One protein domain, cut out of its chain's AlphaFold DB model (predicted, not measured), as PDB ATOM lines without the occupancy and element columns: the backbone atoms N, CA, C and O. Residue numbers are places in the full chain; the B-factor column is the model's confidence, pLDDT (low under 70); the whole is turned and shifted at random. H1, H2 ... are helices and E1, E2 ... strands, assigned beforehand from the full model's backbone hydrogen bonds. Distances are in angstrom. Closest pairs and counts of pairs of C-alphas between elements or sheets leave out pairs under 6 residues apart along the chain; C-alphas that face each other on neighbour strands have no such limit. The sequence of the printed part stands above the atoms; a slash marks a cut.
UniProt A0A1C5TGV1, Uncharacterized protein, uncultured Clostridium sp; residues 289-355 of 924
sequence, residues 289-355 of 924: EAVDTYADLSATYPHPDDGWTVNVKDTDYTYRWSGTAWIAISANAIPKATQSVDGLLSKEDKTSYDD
ATOM      1  N   GLU A 289     307.922 256.749 351.947       81.31
ATOM      2  CA  GLU A 289     306.709 256.456 352.709       81.31
ATOM      3  C   GLU A 289     305.910 257.724 353.033       81.31
ATOM      4  O   GLU A 289     306.457 258.788 353.310       81.31
ATOM      5  N   ALA A 290     304.585 257.603 352.984       79.06
ATOM      6  CA  ALA A 290     303.694 258.727 353.217       79.06
ATOM      7  C   ALA A 290     303.721 259.171 354.686       79.06
ATOM      8  O   ALA A 290     303.648 258.338 355.593       79.06
ATOM      9  N   VAL A 291     303.726 260.483 354.908       78.88
ATOM     10  CA  VAL A 291     303.621 261.091 356.240       78.88
ATOM     11  C   VAL A 291     302.193 261.561 356.502       78.88
ATOM     12  O   VAL A 291     301.424 261.779 355.566       78.88
ATOM     13  N   ASP A 292     301.809 261.687 357.769       81.50
ATOM     14  CA  ASP A 292     300.419 261.988 358.114       81.50
ATOM     15  C   ASP A 292     300.080 263.471 357.898       81.50
ATOM     16  O   ASP A 292     299.024 263.753 357.337       81.50
ATOM     17  N   THR A 293     300.982 264.401 358.240       82.38
ATOM     18  CA  THR A 293     300.796 265.851 358.038       82.38
ATOM     19  C   THR A 293     301.964 266.521 357.309       82.38
ATOM     20  O   THR A 293     303.075 265.991 357.263       82.38
ATOM     21  N   TYR A 294     301.756 267.711 356.728       81.62
ATOM     22  CA  TYR A 294     302.823 268.404 355.977       81.62
ATOM     23  C   TYR A 294     304.037 268.739 356.859       81.62
ATOM     24  O   TYR A 294     305.180 268.690 356.403       81.62
ATOM     25  N   ALA A 295     303.807 269.042 358.141       82.06
ATOM     26  CA  ALA A 295     304.879 269.307 359.098       82.06
ATOM     27  C   ALA A 295     305.789 268.077 359.304       82.06
ATOM     28  O   ALA A 295     307.006 268.229 359.467       82.06
ATOM     29  N   ASP A 296     305.222 266.872 359.204       83.25
ATOM     30  CA  ASP A 296     305.931 265.608 359.410       83.25
ATOM     31  C   ASP A 296     306.939 265.300 358.293       83.25
ATOM     32  O   ASP A 296     307.880 264.541 358.522       83.25
ATOM     33  N   LEU A 297     306.831 265.929 357.111       80.94
ATOM     34  CA  LEU A 297     307.816 265.769 356.029       80.94
ATOM     35  C   LEU A 297     309.230 266.125 356.493       80.94
ATOM     36  O   LEU A 297     310.185 265.402 356.221       80.94
ATOM     37  N   SER A 298     309.356 267.238 357.218       80.19
ATOM     38  CA  SER A 298     310.645 267.731 357.712       80.19
ATOM     39  C   SER A 298     311.171 266.958 358.925       80.19
ATOM     40  O   SER A 298     312.375 266.959 359.175       80.19
ATOM     41  N   ALA A 299     310.285 266.280 359.660       82.00
ATOM     42  CA  ALA A 299     310.640 265.479 360.827       82.00
ATOM     43  C   ALA A 299     311.052 264.049 360.439       82.00
ATOM     44  O   ALA A 299     312.055 263.541 360.937       82.00
ATOM     45  N   THR A 300     310.307 263.417 359.531       82.12
ATOM     46  CA  THR A 300     310.556 262.045 359.061       82.12
ATOM     47  C   THR A 300     311.676 261.993 358.020       82.12
ATOM     48  O   THR A 300     312.459 261.043 358.009       82.12
ATOM     49  N   TYR A 301     311.814 263.034 357.191       85.00
ATOM     50  CA  TYR A 301     312.877 263.162 356.189       85.00
ATOM     51  C   TYR A 301     313.686 264.453 356.411       85.00
ATOM     52  O   TYR A 301     313.542 265.410 355.651       85.00
ATOM     53  N   PRO A 302     314.551 264.506 357.443       79.62
ATOM     54  CA  PRO A 302     315.314 265.710 357.796       79.62
ATOM     55  C   PRO A 302     316.449 266.039 356.810       79.62
ATOM     56  O   PRO A 302     316.930 267.172 356.774       79.62
ATOM     57  N   HIS A 303     316.870 265.064 355.996       80.75
ATOM     58  CA  HIS A 303     317.886 265.214 354.947       80.75
ATOM     59  C   HIS A 303     317.403 264.584 353.630       80.75
ATOM     60  O   HIS A 303     317.868 263.505 353.267       80.75
ATOM     61  N   PRO A 304     316.423 265.190 352.948       82.12
ATOM     62  CA  PRO A 304     315.891 264.633 351.714       82.12
ATOM     63  C   PRO A 304     316.819 264.912 350.525       82.12
ATOM     64  O   PRO A 304     317.319 266.029 350.367       82.12
ATOM     65  N   ASP A 305     317.025 263.904 349.676       80.25
ATOM     66  CA  ASP A 305     317.734 264.089 348.408       80.25
ATOM     67  C   ASP A 305     316.806 264.694 347.350       80.25
ATOM     68  O   ASP A 305     315.581 264.522 347.372       80.25
ATOM     69  N   ASP A 306     317.397 265.436 346.410       76.81
ATOM     70  CA  ASP A 306     316.659 266.047 345.307       76.81
ATOM     71  C   ASP A 306     315.881 264.984 344.515       76.81
ATOM     72  O   ASP A 306     316.418 263.952 344.109       76.81
ATOM     73  N   GLY A 307     314.588 265.232 344.314       70.06
ATOM     74  CA  GLY A 307     313.695 264.323 343.608       70.06
ATOM     75  C   GLY A 307     312.920 263.324 344.468       70.06
ATOM     76  O   GLY A 307     312.029 262.669 343.916       70.06
ATOM     77  N   TRP A 308     313.168 263.235 345.782       85.94
ATOM     78  CA  TRP A 308     312.328 262.428 346.676       85.94
ATOM     79  C   TRP A 308     310.880 262.900 346.634       85.94
ATOM     80  O   TRP A 308     310.606 264.098 346.707       85.94
ATOM     81  N   THR A 309     309.955 261.953 346.512       82.44
ATOM     82  CA  THR A 309     308.524 262.235 346.362       82.44
ATOM     83  C   THR A 309     307.731 261.539 347.466       82.44
ATOM     84  O   THR A 309     307.892 260.338 347.678       82.44
ATOM     85  N   VAL A 310     306.896 262.288 348.192       80.12
ATOM     86  CA  VAL A 310     306.205 261.838 349.411       80.12
ATOM     87  C   VAL A 310     304.757 262.302 349.409       80.12
ATOM     88  O   VAL A 310     304.475 263.468 349.144       80.12
ATOM     89  N   ASN A 311     303.829 261.403 349.737       83.25
ATOM     90  CA  ASN A 311     302.435 261.772 349.979       83.25
ATOM     91  C   ASN A 311     302.224 262.229 351.420       83.25
ATOM     92  O   ASN A 311     302.729 261.606 352.354       83.25
ATOM     93  N   VAL A 312     301.430 263.280 351.585       77.94
ATOM     94  CA  VAL A 312     300.984 263.776 352.882       77.94
ATOM     95  C   VAL A 312     299.495 263.468 353.030       77.94
ATOM     96  O   VAL A 312     298.682 263.943 352.239       77.94
ATOM     97  N   LYS A 313     299.132 262.641 354.015       77.56
ATOM     98  CA  LYS A 313     297.791 262.034 354.088       77.56
ATOM     99  C   LYS A 313     296.682 263.005 354.496       77.56
ATOM    100  O   LYS A 313     295.560 262.836 354.034       77.56
ATOM    101  N   ASP A 314     296.952 263.993 355.350       69.62
ATOM    102  CA  ASP A 314     295.931 264.943 355.827       69.62
ATOM    103  C   ASP A 314     295.466 265.940 354.755       69.62
ATOM    104  O   ASP A 314     294.316 266.377 354.752       69.62
ATOM    105  N   THR A 315     296.364 266.282 353.838       65.81
ATOM    106  CA  THR A 315     296.159 267.248 352.756       65.81
ATOM    107  C   THR A 315     295.930 266.574 351.407       65.81
ATOM    108  O   THR A 315     295.533 267.247 350.459       65.81
ATOM    109  N   ASP A 316     296.165 265.261 351.326       68.44
ATOM    110  CA  ASP A 316     296.109 264.432 350.113       68.44
ATOM    111  C   ASP A 316     296.941 265.002 348.946       68.44
ATOM    112  O   ASP A 316     296.651 264.812 347.759       68.44
ATOM    113  N   TYR A 317     298.001 265.732 349.308       75.81
ATOM    114  CA  TYR A 317     298.964 266.305 348.386       75.81
ATOM    115  C   TYR A 317     300.235 265.461 348.346       75.81
ATOM    116  O   TYR A 317     300.794 265.059 349.369       75.81
ATOM    117  N   THR A 318     300.742 265.258 347.136       79.12
ATOM    118  CA  THR A 318     302.081 264.732 346.906       79.12
ATOM    119  C   THR A 318     303.066 265.888 346.850       79.12
ATOM    120  O   THR A 318     302.900 266.814 346.054       79.12
ATOM    121  N   TYR A 319     304.112 265.818 347.660       78.25
ATOM    122  CA  TYR A 319     305.199 266.783 347.692       78.25
ATOM    123  C   TYR A 319     306.481 266.161 347.144       78.25
ATOM    124  O   TYR A 319     306.782 264.998 347.403       78.25
ATOM    125  N   ARG A 320     307.261 266.948 346.404       84.69
ATOM    126  CA  ARG A 320     308.579 266.567 345.897       84.69
ATOM    127  C   ARG A 320     309.639 267.518 346.422       84.69
ATOM    128  O   ARG A 320     309.465 268.735 346.348       84.69
ATOM    129  N   TRP A 321     310.730 266.972 346.947       84.81
ATOM    130  CA  TRP A 321     311.868 267.772 347.375       84.81
ATOM    131  C   TRP A 321     312.620 268.291 346.149       84.81
ATOM    132  O   TRP A 321     313.045 267.503 345.308       84.81
ATOM    133  N   SER A 322     312.758 269.613 346.040       73.75
ATOM    134  CA  SER A 322     313.418 270.297 344.917       73.75
ATOM    135  C   SER A 322     314.915 270.552 345.148       73.75
ATOM    136  O   SER A 322     315.483 271.474 344.561       73.75
ATOM    137  N   GLY A 323     315.514 269.873 346.129       75.94
ATOM    138  CA  GLY A 323     316.864 270.148 346.630       75.94
ATOM    139  C   GLY A 323     316.933 271.266 347.679       75.94
ATOM    140  O   GLY A 323     317.935 271.377 348.382       75.94
ATOM    141  N   THR A 324     315.879 272.078 347.826       80.00
ATOM    142  CA  THR A 324     315.841 273.217 348.766       80.00
ATOM    143  C   THR A 324     314.543 273.337 349.567       80.00
ATOM    144  O   THR A 324     314.572 273.891 350.666       80.00
ATOM    145  N   ALA A 325     313.418 272.835 349.052       81.88
ATOM    146  CA  ALA A 325     312.132 272.825 349.741       81.88
ATOM    147  C   ALA A 325     311.247 271.661 349.260       81.88
ATOM    148  O   ALA A 325     311.417 271.150 348.151       81.88
ATOM    149  N   TRP A 326     310.276 271.260 350.085       81.31
ATOM    150  CA  TRP A 326     309.206 270.347 349.678       81.31
ATOM    151  C   TRP A 326     308.160 271.141 348.892       81.31
ATOM    152  O   TRP A 326     307.524 272.043 349.434       81.31
ATOM    153  N   ILE A 327     307.991 270.826 347.610       78.62
ATOM    154  CA  ILE A 327     307.066 271.514 346.703       78.62
ATOM    155  C   ILE A 327     305.876 270.602 346.414       78.62
ATOM    156  O   ILE A 327     306.068 269.453 346.028       78.62
ATOM    157  N   ALA A 328     304.648 271.098 346.582       76.56
ATOM    158  CA  ALA A 328     303.444 270.349 346.218       76.56
ATOM    159  C   ALA A 328     303.395 270.153 344.696       76.56
ATOM    160  O   ALA A 328     303.475 271.129 343.949       76.56
ATOM    161  N   ILE A 329     303.257 268.908 344.237       72.81
ATOM    162  CA  ILE A 329     303.256 268.558 342.810       72.81
ATOM    163  C   ILE A 329     301.966 267.888 342.324       72.81
ATOM    164  O   ILE A 329     301.741 267.859 341.116       72.81
ATOM    165  N   SER A 330     301.088 267.404 343.209       68.94
ATOM    166  CA  SER A 330     299.753 266.926 342.806       68.94
ATOM    167  C   SER A 330     298.774 266.784 343.973       68.94
ATOM    168  O   SER A 330     299.176 266.368 345.051       68.94
ATOM    169  N   ALA A 331     297.484 267.049 343.726       55.91
ATOM    170  CA  ALA A 331     296.370 266.324 344.354       55.91
ATOM    171  C   ALA A 331     296.029 265.137 343.440       55.91
ATOM    172  O   ALA A 331     296.013 265.300 342.217       55.91
ATOM    173  N   ASN A 332     295.821 263.939 343.979       54.78
ATOM    174  CA  ASN A 332     295.768 262.729 343.153       54.78
ATOM    175  C   ASN A 332     294.555 262.666 342.181       54.78
ATOM    176  O   ASN A 332     293.402 262.738 342.588       54.78
ATOM    177  N   ALA A 333     294.887 262.449 340.894       48.66
ATOM    178  CA  ALA A 333     294.126 261.945 339.729       48.66
ATOM    179  C   ALA A 333     292.894 262.717 339.171       48.66
ATOM    180  O   ALA A 333     291.762 262.548 339.620       48.66
ATOM    181  N   ILE A 334     293.080 263.422 338.038       52.44
ATOM    182  CA  ILE A 334     291.991 263.897 337.152       52.44
ATOM    183  C   ILE A 334     291.549 262.755 336.198       52.44
ATOM    184  O   ILE A 334     292.410 262.155 335.544       52.44
ATOM    185  N   PRO A 335     290.242 262.447 336.049       55.09
ATOM    186  CA  PRO A 335     289.742 261.403 335.141       55.09
ATOM    187  C   PRO A 335     290.025 261.664 333.645       55.09
ATOM    188  O   PRO A 335     290.015 262.803 333.176       55.09
ATOM    189  N   LYS A 336     290.224 260.598 332.848       53.84
ATOM    190  CA  LYS A 336     290.275 260.685 331.372       53.84
ATOM    191  C   LYS A 336     288.863 260.819 330.793       53.84
ATOM    192  O   LYS A 336     287.947 260.128 331.227       53.84
ATOM    193  N   ALA A 337     288.717 261.676 329.785       68.38
ATOM    194  CA  ALA A 337     287.431 261.987 329.170       68.38
ATOM    195  C   ALA A 337     286.843 260.796 328.401       68.38
ATOM    196  O   ALA A 337     287.552 260.088 327.680       68.38
ATOM    197  N   THR A 338     285.532 260.615 328.517       69.12
ATOM    198  CA  THR A 338     284.744 259.621 327.774       69.12
ATOM    199  C   THR A 338     283.647 260.335 326.979       69.12
ATOM    200  O   THR A 338     283.413 261.521 327.185       69.12
ATOM    201  N   GLN A 339     282.935 259.641 326.086       65.19
ATOM    202  CA  GLN A 339     281.830 260.251 325.313       65.19
ATOM    203  C   GLN A 339     280.676 260.768 326.195       65.19
ATOM    204  O   GLN A 339     279.836 261.536 325.738       65.19
ATOM    205  N   SER A 340     280.634 260.359 327.462       61.88
ATOM    206  CA  SER A 340     279.569 260.689 328.409       61.88
ATOM    207  C   SER A 340     280.041 261.497 329.620       61.88
ATOM    208  O   SER A 340     279.200 261.975 330.380       61.88
ATOM    209  N   VAL A 341     281.353 261.667 329.819       59.69
ATOM    210  CA  VAL A 341     281.915 262.310 331.018       59.69
ATOM    211  C   VAL A 341     283.152 263.124 330.656       59.69
ATOM    212  O   VAL A 341     284.049 262.610 329.982       59.69
ATOM    213  N   ASP A 342     283.206 264.365 331.137       64.69
ATOM    214  CA  ASP A 342     284.358 265.252 330.970       64.69
ATOM    215  C   ASP A 342     285.584 264.711 331.718       64.69
ATOM    216  O   ASP A 342     285.476 264.117 332.793       64.69
ATOM    217  N   GLY A 343     286.763 264.918 331.137       68.12
ATOM    218  CA  GLY A 343     288.044 264.596 331.758       68.12
ATOM    219  C   GLY A 343     289.126 265.554 331.268       68.12
ATOM    220  O   GLY A 343     288.879 266.747 331.158       68.12
ATOM    221  N   LEU A 344     290.308 265.050 330.896       64.06
ATOM    222  CA  LEU A 344     291.402 265.854 330.300       64.06
ATOM    223  C   LEU A 344     291.035 266.658 329.028       64.06
ATOM    224  O   LEU A 344     291.799 267.521 328.608       64.06
ATOM    225  N   LEU A 345     289.894 266.367 328.409       64.31
ATOM    226  CA  LEU A 345     289.261 267.123 327.327       64.31
ATOM    227  C   LEU A 345     287.736 267.026 327.521       64.31
ATOM    228  O   LEU A 345     287.270 266.106 328.199       64.31
ATOM    229  N   SER A 346     286.954 267.985 327.019       77.81
ATOM    230  CA  SER A 346     285.497 267.934 327.213       77.81
ATOM    231  C   SER A 346     284.914 266.709 326.502       77.81
ATOM    232  O   SER A 346     285.457 266.231 325.498       77.81
ATOM    233  N   LYS A 347     283.806 266.162 327.005       77.06
ATOM    234  CA  LYS A 347     283.085 265.079 326.328       77.06
ATOM    235  C   LYS A 347     282.614 265.527 324.942       77.06
ATOM    236  O   LYS A 347     282.594 264.707 324.023       77.06
ATOM    237  N   GLU A 348     282.300 266.815 324.760       78.69
ATOM    238  CA  GLU A 348     281.984 267.398 323.454       78.69
ATOM    239  C   GLU A 348     283.190 267.355 322.505       78.69
ATOM    240  O   GLU A 348     283.045 266.923 321.359       78.69
ATOM    241  N   ASP A 349     284.389 267.710 322.971       79.25
ATOM    242  CA  ASP A 349     285.613 267.651 322.162       79.25
ATOM    243  C   ASP A 349     286.029 266.207 321.872       79.25
ATOM    244  O   ASP A 349     286.456 265.896 320.760       79.25
ATOM    245  N   LYS A 350     285.849 265.287 322.830       82.25
ATOM    246  CA  LYS A 350     286.092 263.854 322.610       82.25
ATOM    247  C   LYS A 350     285.150 263.282 321.559       82.25
ATOM    248  O   LYS A 350     285.583 262.528 320.689       82.25
ATOM    249  N   THR A 351     283.877 263.655 321.635       80.00
ATOM    250  CA  THR A 351     282.861 263.244 320.663       80.00
ATOM    251  C   THR A 351     283.161 263.843 319.291       80.00
ATOM    252  O   THR A 351     283.097 263.136 318.291       80.00
ATOM    253  N   SER A 352     283.582 265.108 319.239       80.50
ATOM    254  CA  SER A 352     283.965 265.792 317.998       80.50
ATOM    255  C   SER A 352     285.216 265.185 317.362       80.50
ATOM    256  O   SER A 352     285.287 265.034 316.144       80.50
ATOM    257  N   TYR A 353     286.193 264.784 318.174       79.88
ATOM    258  CA  TYR A 353     287.389 264.089 317.711       79.88
ATOM    259  C   TYR A 353     287.060 262.703 317.140       79.88
ATOM    260  O   TYR A 353     287.524 262.361 316.051       79.88
ATOM    261  N   ASP A 354     286.230 261.921 317.837       79.19
ATOM    262  CA  ASP A 354     285.804 260.594 317.374       79.19
ATOM    263  C   ASP A 354     284.960 260.687 316.086       79.19
ATOM    264  O   ASP A 354     285.165 259.911 315.147       79.19
ATOM    265  N   ASP A 355     284.073 261.682 315.990       78.75
ATOM    266  CA  ASP A 355     283.281 261.986 314.793       78.75
ATOM    267  C   ASP A 355     284.173 262.387 313.605       78.75
ATOM    268  O   ASP A 355     284.067 261.804 312.520       78.75
TER     269      ASP A 355
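This is residues 289 to 355 of the 924 residues of an uncharacterized protein of uncultured Clostridium sp (UniProt A0A1C5TGV1). Picture a small twisted slab of three strands, E1, E2 and E3, with the short helix H1 grazing it, and a thin arm that leads away from E3 to the helix H2 at the far end. The arm, residues 332 to 346 with H2, makes much of the length. The printed part has 67 residues, in the order H1 E1 E2 E3 H2; the sheet order is E1, E2, E3, antiparallel throughout. The class is mixed, helices and strands, with under half of the residues in named elements. The whole is extended, with a radius of gyration of the C-alphas of 17.5 A and spans of 54 by 22 by 14 A.

Find C-alpha 308 at (312.328, 262.428, 346.676); there E1, residues 308 to 312, begins and runs 13.0 A. E2, residues 317 to 321, spans 13.0 A, and E3, residues 326 to 331, 14.5 A. Look before them for H1, residues 296 to 300, 5.8 A. H2, residues 347 to 355, runs 11.9 A to C-alpha 355 at (283.281, 261.986, 314.793).

E1, E2 and E3 form a meander, each strand the antiparallel neighbour of the one before. In the hairpin E1 and E2, at 153 degrees, look for N 310 and O 319, 2.8 A apart. In the hairpin E2 and E3, at 148 degrees, N 320 and O 327 are 2.8 A apart. The sheet is only just strongly twisted, its C-alphas up to 4.1 A off the best plane. H1 only grazes the sheet, with residues 296 to 298; its closest C-alphas to E1 are those of Leu 297 and Val 312, 7.8 A. H2 is not on the sheet, and is apart from H1, E1 and E2. In H1 and H2 every O i to N i+4 pair is within hydrogen-bond range.

The C-alphas farthest apart, Pro 302 and Asp 355, are 53.8 A apart. The printed part has no cut. The link from E3 to H2, 15 residues, is long. Confidence is under 70 at residues 314 to 316 and 330 to 345; the mean pLDDT of the printed part is 74.8.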